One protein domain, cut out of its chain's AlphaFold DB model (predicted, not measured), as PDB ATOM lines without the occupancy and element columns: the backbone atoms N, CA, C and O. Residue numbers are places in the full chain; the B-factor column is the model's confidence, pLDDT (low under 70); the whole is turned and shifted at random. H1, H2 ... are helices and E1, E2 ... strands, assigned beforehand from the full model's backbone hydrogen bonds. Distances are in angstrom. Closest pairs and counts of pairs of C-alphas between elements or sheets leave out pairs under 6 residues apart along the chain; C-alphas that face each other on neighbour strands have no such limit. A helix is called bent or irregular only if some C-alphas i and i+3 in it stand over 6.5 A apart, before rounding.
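AT A GLANCE: This is residues 60 to 97, 111 to 180 and 194 to 209 of the 212 residues of an uncharacterized protein of Colletotrichum higginsianum (strain IMI 349063) (UniProt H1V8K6). One strongly twisted sheet of eight strands runs from end to end of the domain, with the hairpin E7 and E8 at one end and the meander E1 E2 E3 at the other. Four short helices gather beside the middle of the sheet, joined by contacts in the order H1, H3, H4, H2, and residues 65 to 70 stick out. The 124 printed residues hold E1 E2 E3 H1 E4 H2 H3 E5 H4 E6 E7 E8, and the class is mixed, helices and strands. The sheet is mixed, in the order E3 E2 E1 E4 E5 E6 E7 E8. The whole is compact, with a radius of gyration of the C-alphas of 13.9 A and spans of 39 by 31 by 26 A.

IN THESE COORDINATES: E1, residues 60 to 65, begins at C-alpha 60 (136.674, 126.007, 204.154) and is 16.0 A long. E2, residues 70 to 76, is 19.1 A long, and E3 is residues 90 to 93. H1 is residues 112 to 116, and E4 is residues 118 to 121. H2, residues 124 to 133, begins at C-alpha 124 (140.596, 136.301, 194.268), is 12.9 A long and is neither bent nor irregular, but only just: C-alphas 130 and 133 are 6.3 A apart. H3 is residues 139 to 144, E5 residues 147 to 151, H4 residues 161 to 166, and E6 residues 172 to 177. E7, residues 194 to 200, is 18.7 A long; E8, residues 203 to 208, ends at C-alpha 208 (155.004, 134.882, 210.305).

HOW THE PARTS SIT: E1, E2 and E3 form a meander, each strand the antiparallel neighbour of the one before; N 63 and O 72 are 2.8 A apart, N 75 and O 92 2.9 A. E1 and E4 are parallel, with N 62 and O 120 at 2.8 A. Parallel E4 and E5, with N 149 and O 119 at 2.7 A, and parallel E5 and E6, with N 150 and O 174 at 2.7 A, belong to two strand-helix-strand units, parallel neighbours with helices between: E4, H2 H3, E5 and E5, H4, E6, each with a right-handed crossover. E6 and E7 are antiparallel, with N 175 and O 195 at 2.7 A; so are E7 and E8, with N 203 and O 200 at 2.8 A. H2 is on the sheet, over E1, at a height of 9.0 A, and only just stands up from it, rising 41 degrees. H1 only grazes the sheet; H3 and H4 are not on it. H2 touches H4, closest at the C-alphas of Glu 128 and Val 163, 6.4 A, at a steep tilt of 47 degrees, the same way. H3 touches H1, closest at the C-alphas of Arg 115 and Ala 144, 4.9 A. H3 and H4 only just touch, with 3 pairs of C-alphas within 8 A, the closest those of Arg 142 and Val 166, 6.7 A. In H1, H2, H3 and H4 every O i to N i+4 pair is within hydrogen-bond range.

THE WHOLE: The farthest C-alphas, of Arg 67 and Arg 203, are 41.9 A apart. Residues 98 to 110 and 181 to 193 are not printed, leaving C-alpha gaps of 13.9 A and 13.0 A. The link E2 to E3 is long. The mean pLDDT of the printed part is 83.3; residues 96 to 97, 153 to 157, 178 to 180 and 200 to 209 are under 70.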
ATOM      1  N   ILE A  60     137.614 126.075 205.268       93.69
ATOM      2  CA  ILE A  60     136.674 126.007 204.154       93.69
ATOM      3  C   ILE A  60     137.342 126.569 202.904       93.69
ATOM      4  O   ILE A  60     137.742 127.730 202.859       93.69
ATOM      5  N   HIS A  61     137.437 125.745 201.865       94.75
ATOM      6  CA  HIS A  61     137.903 126.160 200.548       94.75
ATOM      7  C   HIS A  61     136.758 126.152 199.536       94.75
ATOM      8  O   HIS A  61     136.148 125.111 199.273       94.75
ATOM      9  N   VAL A  62     136.472 127.315 198.957       94.44
ATOM     10  CA  VAL A  62     135.432 127.503 197.946       94.44
ATOM     11  C   VAL A  62     136.035 127.378 196.551       94.44
ATOM     12  O   VAL A  62     136.960 128.101 196.172       94.44
ATOM     13  N   ARG A  63     135.462 126.473 195.761       92.88
ATOM     14  CA  ARG A  63     135.822 126.197 194.368       92.88
ATOM     15  C   ARG A  63     134.641 126.470 193.452       92.88
ATOM     16  O   ARG A  63     133.493 126.420 193.888       92.88
ATOM     17  N   HIS A  64     134.930 126.702 192.180       91.81
ATOM     18  CA  HIS A  64     133.916 126.788 191.135       91.81
ATOM     19  C   HIS A  64     134.165 125.703 190.103       91.81
ATOM     20  O   HIS A  64     135.272 125.589 189.576       91.81
ATOM     21  N   ASP A  65     133.135 124.912 189.825       88.88
ATOM     22  CA  ASP A  65     133.158 123.976 188.713       88.88
ATOM     23  C   ASP A  65     132.663 124.706 187.453       88.88
ATOM     24  O   ASP A  65     131.497 125.106 187.396       88.88
ATOM     25  N   PRO A  66     133.525 124.930 186.444       86.12
ATOM     26  CA  PRO A  66     133.126 125.610 185.219       86.12
ATOM     27  C   PRO A  66     132.113 124.813 184.388       86.12
ATOM     28  O   PRO A  66     131.390 125.419 183.605       86.12
ATOM     29  N   ARG A  67     132.030 123.485 184.551       88.94
ATOM     30  CA  ARG A  67     131.117 122.639 183.765       88.94
ATOM     31  C   ARG A  67     129.677 122.800 184.222       88.94
ATOM     32  O   ARG A  67     128.771 122.913 183.407       88.94
ATOM     33  N   THR A  68     129.472 122.817 185.532       88.88
ATOM     34  CA  THR A  68     128.143 122.951 186.140       88.88
ATOM     35  C   THR A  68     127.816 124.392 186.511       88.88
ATOM     36  O   THR A  68     126.681 124.684 186.877       88.88
ATOM     37  N   SER A  69     128.795 125.302 186.436       85.88
ATOM     38  CA  SER A  69     128.695 126.678 186.938       85.88
ATOM     39  C   SER A  69     128.272 126.750 188.412       85.88
ATOM     40  O   SER A  69     127.600 127.692 188.837       85.88
ATOM     41  N   THR A  70     128.646 125.743 189.211       87.75
ATOM     42  CA  THR A  70     128.291 125.659 190.634       87.75
ATOM     43  C   THR A  70     129.486 125.890 191.546       87.75
ATOM     44  O   THR A  70     130.626 125.532 191.245       87.75
ATOM     45  N   PHE A  71     129.204 126.472 192.712       88.19
ATOM     46  CA  PHE A  71     130.177 126.629 193.786       88.19
ATOM     47  C   PHE A  71     130.166 125.401 194.684       88.19
ATOM     48  O   PHE A  71     129.106 124.902 195.065       88.19
ATOM     49  N   HIS A  72     131.352 124.951 195.069       89.50
ATOM     50  CA  HIS A  72     131.530 123.827 195.974       89.50
ATOM     51  C   HIS A  72     132.425 124.238 197.132       89.50
ATOM     52  O   HIS A  72     133.496 124.805 196.929       89.50
ATOM     53  N   CYS A  73     131.989 123.918 198.346       91.25
ATOM     54  CA  CYS A  73     132.814 124.045 199.539       91.25
ATOM     55  C   CYS A  73     133.503 122.711 199.819       91.25
ATOM     56  O   CYS A  73     132.873 121.651 199.760       91.25
ATOM     57  N   VAL A  74     134.782 122.768 200.159       92.12
ATOM     58  CA  VAL A  74     135.557 121.629 200.644       92.12
ATOM     59  C   VAL A  74     136.061 121.980 202.034       92.12
ATOM     60  O   VAL A  74     136.717 123.004 202.204       92.12
ATOM     61  N   ALA A  75     135.745 121.140 203.017       92.06
ATOM     62  CA  ALA A  75     136.320 121.244 204.347       92.06
ATOM     63  C   ALA A  75     137.668 120.523 204.358       92.06
ATOM     64  O   ALA A  75     137.755 119.347 203.992       92.06
ATOM     65  N   LEU A  76     138.709 121.231 204.769       92.19
ATOM     66  CA  LEU A  76     140.085 120.767 204.820       92.19
ATOM     67  C   LEU A  76     140.562 120.687 206.267       92.19
ATOM     68  O   LEU A  76     140.072 121.413 207.132       92.19
ATOM     69  N   ARG A  77     141.548 119.820 206.509       90.00
ATOM     70  CA  ARG A  77     142.309 119.809 207.761       90.00
ATOM     71  C   ARG A  77     142.988 121.169 207.986       90.00
ATOM     72  O   ARG A  77     143.390 121.787 206.998       90.00
ATOM     73  N   PRO A  78     143.210 121.587 209.243       85.31
ATOM     74  CA  PRO A  78     143.801 122.887 209.544       85.31
ATOM     75  C   PRO A  78     145.167 123.087 208.898       85.31
ATOM     76  O   PRO A  78     145.384 124.036 208.170       85.31
ATOM     77  N   ALA A  79     146.075 122.119 209.002       84.19
ATOM     78  CA  ALA A  79     147.411 122.256 208.415       84.19
ATOM     79  C   ALA A  79     147.452 122.213 206.869       84.19
ATOM     80  O   ALA A  79     148.524 122.344 206.279       84.19
ATOM     81  N   ALA A  80     146.323 121.986 206.189       88.81
ATOM     82  CA  ALA A  80     146.299 121.813 204.743       88.81
ATOM     83  C   ALA A  80     146.433 123.148 204.000       88.81
ATOM     84  O   ALA A  80     145.745 124.127 204.303       88.81
ATOM     85  N   ASN A  81     147.263 123.159 202.955       88.19
ATOM     86  CA  ASN A  81     147.286 124.257 201.998       88.19
ATOM     87  C   ASN A  81     146.025 124.194 201.109       88.19
ATOM     88  O   ASN A  81     145.851 123.209 200.384       88.19
ATOM     89  N   PRO A  82     145.155 125.223 201.097       91.12
ATOM     90  CA  PRO A  82     143.934 125.199 200.294       91.12
ATOM     91  C   PRO A  82     144.167 125.034 198.788       91.12
ATOM     92  O   PRO A  82     143.318 124.467 198.102       91.12
ATOM     93  N   TRP A  83     145.321 125.464 198.275       90.19
ATOM     94  CA  TRP A  83     145.665 125.406 196.850       90.19
ATOM     95  C   TRP A  83     146.580 124.235 196.474       90.19
ATOM     96  O   TRP A  83     146.803 124.027 195.284       90.19
ATOM     97  N   ASP A  84     147.072 123.468 197.451       88.50
ATOM     98  CA  ASP A  84     147.928 122.293 197.232       88.50
ATOM     99  C   ASP A  84     147.618 121.173 198.243       88.50
ATOM    100  O   ASP A  84     148.442 120.772 199.063       88.50
ATOM    101  N   HIS A  85     146.370 120.696 198.239       88.94
ATOM    102  CA  HIS A  85     145.927 119.614 199.117       88.94
ATOM    103  C   HIS A  85     145.636 118.326 198.339       88.94
ATOM    104  O   HIS A  85     144.873 118.304 197.377       88.94
ATOM    105  N   GLY A  86     146.188 117.209 198.819       88.75
ATOM    106  CA  GLY A  86     145.762 115.864 198.415       88.75
ATOM    107  C   GLY A  86     144.488 115.367 199.131       88.75
ATOM    108  O   GLY A  86     144.062 115.975 200.119       88.75
ATOM    109  N   PRO A  87     143.923 114.214 198.710       89.44
ATOM    110  CA  PRO A  87     142.691 113.640 199.272       89.44
ATOM    111  C   PRO A  87     142.719 113.427 200.789       89.44
ATOM    112  O   PRO A  87     141.720 113.672 201.456       89.44
ATOM    113  N   ARG A  88     143.878 113.058 201.355       90.94
ATOM    114  CA  ARG A  88     144.073 112.841 202.804       90.94
ATOM    115  C   ARG A  88     143.792 114.070 203.678       90.94
ATOM    116  O   ARG A  88     143.614 113.941 204.886       90.94
ATOM    117  N   HIS A  89     143.797 115.261 203.085       91.88
ATOM    118  CA  HIS A  89     143.537 116.512 203.791       91.88
ATOM    119  C   HIS A  89     142.063 116.925 203.739       91.88
ATOM    120  O   HIS A  89     141.675 117.840 204.459       91.88
ATOM    121  N   VAL A  90     141.250 116.288 202.892       91.69
ATOM    122  CA  VAL A  90     139.829 116.604 202.743       91.69
ATOM    123  C   VAL A  90     139.045 115.908 203.850       91.69
ATOM    124  O   VAL A  90     139.044 114.686 203.944       91.69
ATOM    125  N   LEU A  91     138.356 116.695 204.674       89.56
ATOM    126  CA  LEU A  91     137.467 116.201 205.725       89.56
ATOM    127  C   LEU A  91     136.063 115.926 205.181       89.56
ATOM    128  O   LEU A  91     135.450 114.915 205.511       89.56
ATOM    129  N   SER A  92     135.541 116.817 204.335       87.56
ATOM    130  CA  SER A  92     134.228 116.640 203.709       87.56
ATOM    131  C   SER A  92     134.041 117.526 202.479       87.56
ATOM    132  O   SER A  92     134.644 118.590 202.357       87.56
ATOM    133  N   ARG A  93     133.135 117.123 201.580       85.25
ATOM    134  CA  ARG A  93     132.647 117.956 200.468       85.25
ATOM    135  C   ARG A  93     131.354 118.657 200.903       85.25
ATOM    136  O   ARG A  93     130.273 118.094 200.772       85.25
ATOM    137  N   GLY A  94     131.481 119.842 201.489       78.62
ATOM    138  CA  GLY A  94     130.377 120.645 202.020       78.62
ATOM    139  C   GLY A  94     130.832 121.586 203.138       78.62
ATOM    140  O   GLY A  94     131.902 121.388 203.709       78.62
ATOM    141  N   LEU A  95     130.017 122.608 203.429       72.19
ATOM    142  CA  LEU A  95     130.311 123.612 204.457       72.19
ATOM    143  C   LEU A  95     130.182 123.047 205.874       72.19
ATOM    144  O   LEU A  95     131.059 123.225 206.712       72.19
ATOM    145  N   THR A  96     129.083 122.341 206.130       64.12
ATOM    146  CA  THR A  96     128.811 121.718 207.420       64.12
ATOM    147  C   THR A  96     128.203 120.345 207.213       64.12
ATOM    148  O   THR A  96     127.428 120.106 206.287       64.12
ATOM    149  N   LEU A  97     128.538 119.428 208.116       56.88
ATOM    150  CA  LEU A  97     127.857 118.139 208.217       56.88
ATOM    151  C   LEU A  97     126.445 118.299 208.816       56.88
ATOM    152  O   LEU A  97     125.618 117.403 208.692       56.88
ATOM    153  N   LEU A 111     126.037 130.532 212.203       87.69
ATOM    154  CA  LEU A 111     127.170 131.449 212.108       87.69
ATOM    155  C   LEU A 111     128.508 130.806 212.481       87.69
ATOM    156  O   LEU A 111     129.551 131.333 212.094       87.69
ATOM    157  N   LEU A 112     128.509 129.667 213.180       87.88
ATOM    158  CA  LEU A 112     129.743 129.038 213.660       87.88
ATOM    159  C   LEU A 112     130.720 128.665 212.536       87.88
ATOM    160  O   LEU A 112     131.898 128.954 212.682       87.88
ATOM    161  N   PRO A 113     130.308 128.109 211.382       88.19
ATOM    162  CA  PRO A 113     131.244 127.792 210.299       88.19
ATOM    163  C   PRO A 113     131.917 129.031 209.710       88.19
ATOM    164  O   PRO A 113     132.997 128.941 209.135       88.19
ATOM    165  N   TYR A 114     131.256 130.183 209.797       90.56
ATOM    166  CA  TYR A 114     131.806 131.447 209.328       90.56
ATOM    167  C   TYR A 114     132.766 132.028 210.362       90.56
ATOM    168  O   TYR A 114     133.806 132.555 209.989       90.56
ATOM    169  N   ARG A 115     132.436 131.878 211.646       90.00
ATOM    170  CA  ARG A 115     133.218 132.390 212.768       90.00
ATOM    171  C   ARG A 115     134.465 131.571 213.088       90.00
ATOM    172  O   ARG A 115     135.503 132.161 213.354       90.00
ATOM    173  N   GLU A 116     134.347 130.247 213.081       90.19
ATOM    174  CA  GLU A 116     135.358 129.330 213.622       90.19
ATOM    175  C   GLU A 116     136.282 128.738 212.547       90.19
ATOM    176  O   GLU A 116     137.374 128.287 212.867       90.19
ATOM    177  N   CYS A 117     135.870 128.712 211.273       91.00
ATOM    178  CA  CYS A 117     136.709 128.183 210.195       91.00
ATOM    179  C   CYS A 117     137.474 129.306 209.489       91.00
ATOM    180  O   CYS A 117     136.897 130.353 209.192       91.00
ATOM    181  N   ALA A 118     138.706 129.037 209.053       91.50
ATOM    182  CA  ALA A 118     139.382 129.908 208.091       91.50
ATOM    183  C   ALA A 118     138.837 129.674 206.671       91.50
ATOM    184  O   ALA A 118     138.712 128.528 206.215       91.50
ATOM    185  N   TRP A 119     138.532 130.751 205.945       94.19
ATOM    186  CA  TRP A 119     137.931 130.676 204.610       94.19
ATOM    187  C   TRP A 119     138.913 131.004 203.503       94.19
ATOM    188  O   TRP A 119     139.712 131.922 203.610       94.19
ATOM    189  N   SER A 120     138.821 130.297 202.387       94.38
ATOM    190  CA  SER A 120     139.645 130.550 201.209       94.38
ATOM    191  C   SER A 120     138.859 130.311 199.932       94.38
ATOM    192  O   SER A 120     137.886 129.556 199.908       94.38
ATOM    193  N   TRP A 121     139.319 130.919 198.846       94.31
ATOM    194  CA  TRP A 121     138.756 130.729 197.516       94.31
ATOM    195  C   TRP A 121     139.835 130.282 196.544       94.31
ATOM    196  O   TRP A 121     141.018 130.595 196.699       94.31
ATOM    197  N   GLN A 122     139.417 129.552 195.513       91.44
ATOM    198  CA  GLN A 122     140.311 129.093 194.454       91.44
ATOM    199  C   GLN A 122     141.091 130.250 193.812       91.44
ATOM    200  O   GLN A 122     142.278 130.099 193.531       91.44
ATOM    201  N   THR A 123     140.441 131.404 193.617       89.69
ATOM    202  CA  THR A 123     141.059 132.639 193.117       89.69
ATOM    203  C   THR A 123     140.447 133.880 193.789       89.69
ATOM    204  O   THR A 123     139.296 133.821 194.234       89.69
ATOM    205  N   PRO A 124     141.159 135.025 193.817       89.19
ATOM    206  CA  PRO A 124     140.596 136.301 194.268       89.19
ATOM    207  C   PRO A 124     139.331 136.719 193.504       89.19
ATOM    208  O   PRO A 124     138.333 137.094 194.114       89.19
ATOM    209  N   GLY A 125     139.316 136.567 192.176       90.00
ATOM    210  CA  GLY A 125     138.131 136.875 191.364       90.00
ATOM    211  C   GLY A 125     136.924 135.993 191.708       90.00
ATOM    212  O   GLY A 125     135.783 136.451 191.671       90.00
ATOM    213  N   LEU A 126     137.160 134.739 192.113       91.38
ATOM    214  CA  LEU A 126     136.088 133.863 192.576       91.38
ATOM    215  C   LEU A 126     135.493 134.339 193.905       91.38
ATOM    216  O   LEU A 126     134.277 134.283 194.078       91.38
ATOM    217  N   MET A 127     136.333 134.811 194.827       92.69
ATOM    218  CA  MET A 127     135.894 135.398 196.095       92.69
ATOM    219  C   MET A 127     135.019 136.631 195.861       92.69
ATOM    220  O   MET A 127     133.934 136.726 196.433       92.69
ATOM    221  N   GLU A 128     135.444 137.540 194.979       91.56
ATOM    222  CA  GLU A 128     134.651 138.718 194.612       91.56
ATOM    223  C   GLU A 128     133.298 138.328 194.026       91.56
ATOM    224  O   GLU A 128     132.258 138.790 194.500       91.56
ATOM    225  N   ARG A 129     133.296 137.418 193.047       91.31
ATOM    226  CA  ARG A 129     132.062 136.912 192.447       91.31
ATOM    227  C   ARG A 129     131.151 136.272 193.495       91.31
ATOM    228  O   ARG A 129     129.954 136.538 193.498       91.31
ATOM    229  N   TYR A 130     131.700 135.468 194.405       91.94
ATOM    230  CA  TYR A 130     130.941 134.781 195.452       91.94
ATOM    231  C   TYR A 130     130.298 135.754 196.451       91.94
ATOM    232  O   TYR A 130     129.119 135.615 196.785       91.94
ATOM    233  N   LEU A 131     131.059 136.743 196.927       91.75
ATOM    234  CA  LEU A 131     130.642 137.648 198.002       91.75
ATOM    235  C   LEU A 131     129.853 138.867 197.510       91.75
ATOM    236  O   LEU A 131     128.952 139.330 198.215       91.75
ATOM    237  N   LEU A 132     130.201 139.411 196.341       90.56
ATOM    238  CA  LEU A 132     129.693 140.694 195.848       90.56
ATOM    239  C   LEU A 132     128.687 140.515 194.711       90.56
ATOM    240  O   LEU A 132     127.581 141.051 194.798       90.56
ATOM    241  N   THR A 133     129.058 139.762 193.672       90.12
ATOM    242  CA  THR A 133     128.234 139.603 192.462       90.12
ATOM    243  C   THR A 133     127.057 138.667 192.711       90.12
ATOM    244  O   THR A 133     125.911 139.035 192.487       90.12
ATOM    245  N   GLU A 134     127.329 137.465 193.217       89.25
ATOM    246  CA  GLU A 134     126.312 136.435 193.445       89.25
ATOM    247  C   GLU A 134     125.754 136.423 194.866       89.25
ATOM    248  O   GLU A 134     124.787 135.710 195.131       89.25
ATOM    249  N   ARG A 135     126.355 137.198 195.783       89.12
ATOM    250  CA  ARG A 135     125.898 137.377 197.172       89.12
ATOM    251  C   ARG A 135     125.540 136.051 197.853       89.12
ATOM    252  O   ARG A 135     124.532 135.938 198.545       89.12
ATOM    253  N   ARG A 136     126.388 135.034 197.665       87.62
ATOM    254  CA  ARG A 136     126.172 133.669 198.181       87.62
ATOM    255  C   ARG A 136     126.281 133.567 199.700       87.62
ATOM    256  O   ARG A 136     125.987 132.518 200.261       87.62
ATOM    257  N   MET A 137     126.706 134.646 200.350       88.31
ATOM    258  CA  MET A 137     126.847 134.748 201.792       88.31
ATOM    259  C   MET A 137     126.051 135.947 202.312       88.31
ATOM    260  O   MET A 137     126.222 137.071 201.830       88.31
ATOM    261  N   GLY A 138     125.190 135.700 203.302       87.06
ATOM    262  CA  GLY A 138     124.359 136.725 203.931       87.06
ATOM    263  C   GLY A 138     125.172 137.737 204.745       87.06
ATOM    264  O   GLY A 138     126.353 137.541 205.027       87.06
ATOM    265  N   LEU A 139     124.545 138.844 205.157       88.69
ATOM    266  CA  LEU A 139     125.229 139.888 205.936       88.69
ATOM    267  C   LEU A 139     125.755 139.367 207.281       88.69
ATOM    268  O   LEU A 139     126.910 139.624 207.604       88.69
ATOM    269  N   ALA A 140     124.932 138.636 208.038       88.88
ATOM    270  CA  ALA A 140     125.326 138.080 209.332       88.88
ATOM    271  C   ALA A 140     126.507 137.107 209.191       88.88
ATOM    272  O   ALA A 140     127.483 137.214 209.920       88.88
ATOM    273  N   GLN A 141     126.464 136.242 208.175       90.62
ATOM    274  CA  GLN A 141     127.538 135.302 207.851       90.62
ATOM    275  C   GLN A 141     128.846 136.031 207.500       90.62
ATOM    276  O   GLN A 141     129.891 135.726 208.064       90.62
ATOM    277  N   ARG A 142     128.793 137.068 206.648       91.88
ATOM    278  CA  ARG A 142     129.975 137.885 206.308       91.88
ATOM    279  C   ARG A 142     130.541 138.660 207.499       91.88
ATOM    280  O   ARG A 142     131.744 138.880 207.559       91.88
ATOM    281  N   ARG A 143     129.687 139.095 208.430       91.75
ATOM    282  CA  ARG A 143     130.107 139.742 209.685       91.75
ATOM    283  C   ARG A 143     130.649 138.752 210.710       91.75
ATOM    284  O   ARG A 143     131.418 139.159 211.564       91.75
ATOM    285  N   ALA A 144     130.244 137.489 210.644       91.81
ATOM    286  CA  ALA A 144     130.772 136.445 211.509       91.81
ATOM    287  C   ALA A 144     132.169 135.988 211.070       91.81
ATOM    288  O   ALA A 144     132.912 135.484 211.900       91.81
ATOM    289  N   MET A 145     132.529 136.169 209.795       92.25
ATOM    290  CA  MET A 145     133.833 135.778 209.265       92.25
ATOM    291  C   MET A 145     134.995 136.546 209.884       92.25
ATOM    292  O   MET A 145     135.094 137.752 209.676       92.25
ATOM    293  N   ARG A 146     135.902 135.811 210.539       91.62
ATOM    294  CA  ARG A 146     137.099 136.352 211.204       91.62
ATOM    295  C   ARG A 146     138.384 136.149 210.421       91.62
ATOM    296  O   ARG A 146     139.220 137.044 210.390       91.62
ATOM    297  N   GLU A 147     138.527 135.008 209.755       91.38
ATOM    298  CA  GLU A 147     139.782 134.633 209.107       91.38
ATOM    299  C   GLU A 147     139.599 134.300 207.624       91.38
ATOM    300  O   GLU A 147     138.756 133.481 207.241       91.38
ATOM    301  N   VAL A 148     140.436 134.907 206.779       92.44
ATOM    302  CA  VAL A 148     140.479 134.626 205.338       92.44
ATOM    303  C   VAL A 148     141.896 134.306 204.891       92.44
ATOM    304  O   VAL A 148     142.824 135.056 205.154       92.44
ATOM    305  N   CYS A 149     142.057 133.217 204.148       91.25
ATOM    306  CA  CYS A 149     143.281 132.859 203.452       91.25
ATOM    307  C   CYS A 149     143.176 133.217 201.964       91.25
ATOM    308  O   CYS A 149     142.231 132.828 201.267       91.25
ATOM    309  N   VAL A 150     144.195 133.896 201.454       90.06
ATOM    310  CA  VAL A 150     144.291 134.398 200.089       90.06
ATOM    311  C   VAL A 150     145.597 133.921 199.456       90.06
ATOM    312  O   VAL A 150     146.646 133.900 200.094       90.06
ATOM    313  N   ARG A 151     145.541 133.534 198.180       86.50
ATOM    314  CA  ARG A 151     146.740 133.196 197.408       86.50
ATOM    315  C   ARG A 151     147.341 134.451 196.796       86.50
ATOM    316  O   ARG A 151     146.614 135.215 196.165       86.50
ATOM    317  N   GLY A 152     148.660 134.575 196.886       79.25
ATOM    318  CA  GLY A 152     149.424 135.634 196.237       79.25
ATOM    319  C   GLY A 152     150.162 136.516 197.236       79.25
ATOM    320  O   GLY A 152     150.071 136.319 198.443       79.25
ATOM    321  N   VAL A 153     150.895 137.485 196.694       68.62
ATOM    322  CA  VAL A 153     151.754 138.392 197.461       68.62
ATOM    323  C   VAL A 153     150.923 139.462 198.164       68.62
ATOM    324  O   VAL A 153     149.945 139.983 197.608       68.62
ATOM    325  N   ARG A 154     151.300 139.819 199.391       64.62
ATOM    326  CA  ARG A 154     150.675 140.941 200.100       64.62
ATOM    327  C   ARG A 154     150.747 142.237 199.269       64.62
ATOM    328  O   ARG A 154     151.682 142.472 198.514       64.62
ATOM    329  N   GLY A 155     149.721 143.086 199.372       60.75
ATOM    330  CA  GLY A 155     149.664 144.380 198.668       60.75
ATOM    331  C   GLY A 155     149.288 144.309 197.180       60.75
ATOM    332  O   GLY A 155     148.850 145.311 196.621       60.75
ATOM    333  N   PHE A 156     149.333 143.130 196.554       58.62
ATOM    334  CA  PHE A 156     149.043 142.938 195.126       58.62
ATOM    335  C   PHE A 156     147.555 142.694 194.805       58.62
ATOM    336  O   PHE A 156     147.200 141.790 194.058       58.62
ATOM    337  N   GLY A 157     146.641 143.471 195.399       58.62
ATOM    338  CA  GLY A 157     145.210 143.433 195.038       58.62
ATOM    339  C   GLY A 157     144.473 142.110 195.312       58.62
ATOM    340  O   GLY A 157     143.305 141.982 194.956       58.62
ATOM    341  N   ASN A 158     145.109 141.144 195.982       72.50
ATOM    342  CA  ASN A 158     144.566 139.795 196.183       72.50
ATOM    343  C   ASN A 158     143.322 139.755 197.100       72.50
ATOM    344  O   ASN A 158     142.549 138.799 197.067       72.50
ATOM    345  N   LEU A 159     143.094 140.815 197.882       81.75
ATOM    346  CA  LEU A 159     141.867 141.058 198.638       81.75
ATOM    347  C   LEU A 159     141.442 142.518 198.440       81.75
ATOM    348  O   LEU A 159     141.979 143.416 199.094       81.75
ATOM    349  N   SER A 160     140.502 142.770 197.527       83.38
ATOM    350  CA  SER A 160     140.113 144.137 197.171       83.38
ATOM    351  C   SER A 160     139.462 144.891 198.333       83.38
ATOM    352  O   SER A 160     138.818 144.308 199.210       83.38
ATOM    353  N   ARG A 161     139.573 146.230 198.319       84.31
ATOM    354  CA  ARG A 161     138.923 147.105 199.318       84.31
ATOM    355  C   ARG A 161     137.416 146.850 199.415       84.31
ATOM    356  O   ARG A 161     136.853 146.932 200.501       84.31
ATOM    357  N   ARG A 162     136.775 146.500 198.293       86.94
ATOM    358  CA  ARG A 162     135.347 146.154 198.241       86.94
ATOM    359  C   ARG A 162     135.044 144.874 199.018       86.94
ATOM    360  O   ARG A 162     134.076 144.852 199.770       86.94
ATOM    361  N   VAL A 163     135.873 143.835 198.875       89.25
ATOM    362  CA  VAL A 163     135.710 142.592 199.646       89.25
ATOM    363  C   VAL A 163     135.939 142.844 201.133       89.25
ATOM    364  O   VAL A 163     135.110 142.440 201.945       89.25
ATOM    365  N   ARG A 164     137.000 143.574 201.499       87.56
ATOM    366  CA  ARG A 164     137.245 143.950 202.903       87.56
ATOM    367  C   ARG A 164     136.053 144.704 203.500       87.56
ATOM    368  O   ARG A 164     135.623 144.393 204.600       87.56
ATOM    369  N   GLY A 165     135.466 145.630 202.739       87.81
ATOM    370  CA  GLY A 165     134.306 146.410 203.175       87.81
ATOM    371  C   GLY A 165     133.044 145.587 203.462       87.81
ATOM    372  O   GLY A 165     132.204 146.036 204.239       87.81
ATOM    373  N   VAL A 166     132.891 144.391 202.878       91.19
ATOM    374  CA  VAL A 166     131.738 143.518 203.169       91.19
ATOM    375  C   VAL A 166     132.002 142.487 204.267       91.19
ATOM    376  O   VAL A 166     131.038 141.942 204.802       91.19
ATOM    377  N   LEU A 167     133.266 142.234 204.618       91.31
ATOM    378  CA  LEU A 167     133.679 141.315 205.684       91.31
ATOM    379  C   LEU A 167     133.891 142.085 206.995       91.31
ATOM    380  O   LEU A 167     135.008 142.269 207.462       91.31
ATOM    381  N   GLY A 168     132.795 142.574 207.578       86.56
ATOM    382  CA  GLY A 168     132.846 143.493 208.723       86.56
ATOM    383  C   GLY A 168     133.404 142.917 210.032       86.56
ATOM    384  O   GLY A 168     133.656 143.698 210.942       86.56
ATOM    385  N   GLY A 169     133.567 141.596 210.139       88.38
ATOM    386  CA  GLY A 169     134.182 140.933 211.299       88.38
ATOM    387  C   GLY A 169     135.567 140.362 211.027       88.38
ATOM    388  O   GLY A 169     136.048 139.575 211.831       88.38
ATOM    389  N   LEU A 170     136.178 140.707 209.888       91.31
ATOM    390  CA  LEU A 170     137.483 140.192 209.496       91.31
ATOM    391  C   LEU A 170     138.558 140.678 210.473       91.31
ATOM    392  O   LEU A 170     138.806 141.878 210.573       91.31
ATOM    393  N   GLU A 171     139.200 139.731 211.144       89.81
ATOM    394  CA  GLU A 171     140.261 139.945 212.127       89.81
ATOM    395  C   GLU A 171     141.635 139.631 211.524       89.81
ATOM    396  O   GLU A 171     142.596 140.341 211.797       89.81
ATOM    397  N   VAL A 172     141.747 138.602 210.672       88.25
ATOM    398  CA  VAL A 172     143.038 138.164 210.114       88.25
ATOM    399  C   VAL A 172     142.926 137.799 208.636       88.25
ATOM    400  O   VAL A 172     142.010 137.092 208.202       88.25
ATOM    401  N   VAL A 173     143.907 138.251 207.851       89.25
ATOM    402  CA  VAL A 173     144.111 137.826 206.465       89.25
ATOM    403  C   VAL A 173     145.441 137.098 206.342       89.25
ATOM    404  O   VAL A 173     146.500 137.665 206.584       89.25
ATOM    405  N   TRP A 174     145.387 135.847 205.914       87.62
ATOM    406  CA  TRP A 174     146.552 135.017 205.654       87.62
ATOM    407  C   TRP A 174     146.875 135.023 204.164       87.62
ATOM    408  O   TRP A 174     146.044 134.648 203.340       87.62
ATOM    409  N   PHE A 175     148.088 135.407 203.805       86.94
ATOM    410  CA  PHE A 175     148.620 135.341 202.455       86.94
ATOM    411  C   PHE A 175     149.515 134.118 202.327       86.94
ATOM    412  O   PHE A 175     150.424 133.908 203.128       86.94
ATOM    413  N   TRP A 176     149.246 133.299 201.317       84.75
ATOM    414  CA  TRP A 176     150.172 132.252 200.911       84.75
ATOM    415  C   TRP A 176     151.060 132.761 199.782       84.75
ATOM    416  O   TRP A 176     150.606 132.936 198.641       84.75
ATOM    417  N   GLU A 177     152.332 132.949 200.115       77.88
ATOM    418  CA  GLU A 177     153.396 133.363 199.214       77.88
ATOM    419  C   GLU A 177     154.207 132.121 198.836       77.88
ATOM    420  O   GLU A 177     155.159 131.722 199.500       77.88
ATOM    421  N   GLY A 178     153.772 131.437 197.778       67.94
ATOM    422  CA  GLY A 178     154.466 130.261 197.263       67.94
ATOM    423  C   GLY A 178     154.099 129.972 195.814       67.94
ATOM    424  O   GLY A 178     152.949 130.163 195.397       67.94
ATOM    425  N   LYS A 179     155.070 129.482 195.034       58.97
ATOM    426  CA  LYS A 179     154.799 128.925 193.705       58.97
ATOM    427  C   LYS A 179     154.007 127.627 193.903       58.97
ATOM    428  O   LYS A 179     154.518 126.645 194.423       58.97
ATOM    429  N   GLY A 180     152.724 127.630 193.537       53.25
ATOM    430  CA  GLY A 180     151.962 126.379 193.445       53.25
ATOM    431  C   GLY A 180     152.572 125.475 192.371       53.25
ATOM    432  O   GLY A 180     153.196 125.997 191.448       53.25
ATOM    433  N   TRP A 194     153.534 131.238 204.766       78.44
ATOM    434  CA  TRP A 194     152.345 131.951 205.214       78.44
ATOM    435  C   TRP A 194     152.780 133.272 205.850       78.44
ATOM    436  O   TRP A 194     153.609 133.288 206.762       78.44
ATOM    437  N   VAL A 195     152.189 134.362 205.380       77.38
ATOM    438  CA  VAL A 195     152.337 135.706 205.945       77.38
ATOM    439  C   VAL A 195     150.960 136.151 206.409       77.38
ATOM    440  O   VAL A 195     149.993 135.974 205.671       77.38
ATOM    441  N   CYS A 196     150.830 136.719 207.606       77.19
ATOM    442  CA  CYS A 196     149.552 137.272 208.054       77.19
ATOM    443  C   CYS A 196     149.544 138.799 208.083       77.19
ATOM    444  O   CYS A 196     150.556 139.466 208.300       77.19
ATOM    445  N   GLU A 197     148.354 139.336 207.855       79.56
ATOM    446  CA  GLU A 197     147.956 140.709 208.120       79.56
ATOM    447  C   GLU A 197     146.869 140.654 209.195       79.56
ATOM    448  O   GLU A 197     145.762 140.167 208.941       79.56
ATOM    449  N   VAL A 198     147.194 141.129 210.400       76.44
ATOM    450  CA  VAL A 198     146.212 141.321 211.475       76.44
ATOM    451  C   VAL A 198     145.454 142.620 211.208       76.44
ATOM    452  O   VAL A 198     146.058 143.662 210.962       76.44
ATOM    453  N   VAL A 199     144.127 142.554 211.221       71.44
ATOM    454  CA  VAL A 199     143.198 143.651 210.931       71.44
ATOM    455  C   VAL A 199     142.659 144.202 212.256       71.44
ATOM    456  O   VAL A 199     141.466 144.151 212.538       71.44
ATOM    457  N   GLU A 200     143.531 144.743 213.108       55.38
ATOM    458  CA  GLU A 200     143.107 145.385 214.360       55.38
ATOM    459  C   GLU A 200     142.971 146.894 214.161       55.38
ATOM    460  O   GLU A 200     143.952 147.575 213.899       55.38
ATOM    461  N   ARG A 201     141.754 147.450 214.279       45.62
ATOM    462  CA  ARG A 201     141.485 148.908 214.377       45.62
ATOM    463  C   ARG A 201     142.432 149.815 213.552       45.62
ATOM    464  O   ARG A 201     142.969 150.791 214.066       45.62
ATOM    465  N   ARG A 202     142.584 149.537 212.248       44.41
ATOM    466  CA  ARG A 202     143.437 150.283 211.285       44.41
ATOM    467  C   ARG A 202     144.961 150.165 211.476       44.41
ATOM    468  O   ARG A 202     145.690 150.838 210.751       44.41
ATOM    469  N   ARG A 203     145.452 149.314 212.372       43.53
ATOM    470  CA  ARG A 203     146.844 148.856 212.409       43.53
ATOM    471  C   ARG A 203     146.963 147.526 211.673       43.53
ATOM    472  O   ARG A 203     146.077 146.683 211.756       43.53
ATOM    473  N   VAL A 204     148.042 147.393 210.912       53.00
ATOM    474  CA  VAL A 204     148.406 146.164 210.211       53.00
ATOM    475  C   VAL A 204     149.746 145.720 210.767       53.00
ATOM    476  O   VAL A 204     150.779 146.258 210.368       53.00
ATOM    477  N   ASP A 205     149.708 144.747 211.670       56.59
ATOM    478  CA  ASP A 205     150.912 144.111 212.195       56.59
ATOM    479  C   ASP A 205     151.224 142.858 211.372       56.59
ATOM    480  O   ASP A 205     150.331 142.105 210.965       56.59
ATOM    481  N   VAL A 206     152.509 142.691 211.052       57.00
ATOM    482  CA  VAL A 206     153.004 141.615 210.188       57.00
ATOM    483  C   VAL A 206     153.521 140.493 211.065       57.00
ATOM    484  O   VAL A 206     154.456 140.694 211.839       57.00
ATOM    485  N   GLY A 207     152.938 139.309 210.911       58.84
ATOM    486  CA  GLY A 207     153.403 138.094 211.564       58.84
ATOM    487  C   GLY A 207     153.796 137.022 210.554       58.84
ATOM    488  O   GLY A 207     153.270 136.955 209.439       58.84
ATOM    489  N   VAL A 208     154.719 136.156 210.972       57.56
ATOM    490  CA  VAL A 208     155.004 134.882 210.305       57.56
ATOM    491  C   VAL A 208     154.357 133.787 211.146       57.56
ATOM    492  O   VAL A 208     154.577 133.711 212.352       57.56
ATOM    493  N   GLY A 209     153.532 132.949 210.530       61.72
ATOM    494  CA  GLY A 209     152.778 131.917 211.242       61.72
ATOM    495  C   GLY A 209     151.972 131.064 210.277       61.72
ATOM    496  O   GLY A 209     152.032 131.287 209.078       61.72
TER     497      GLY A 209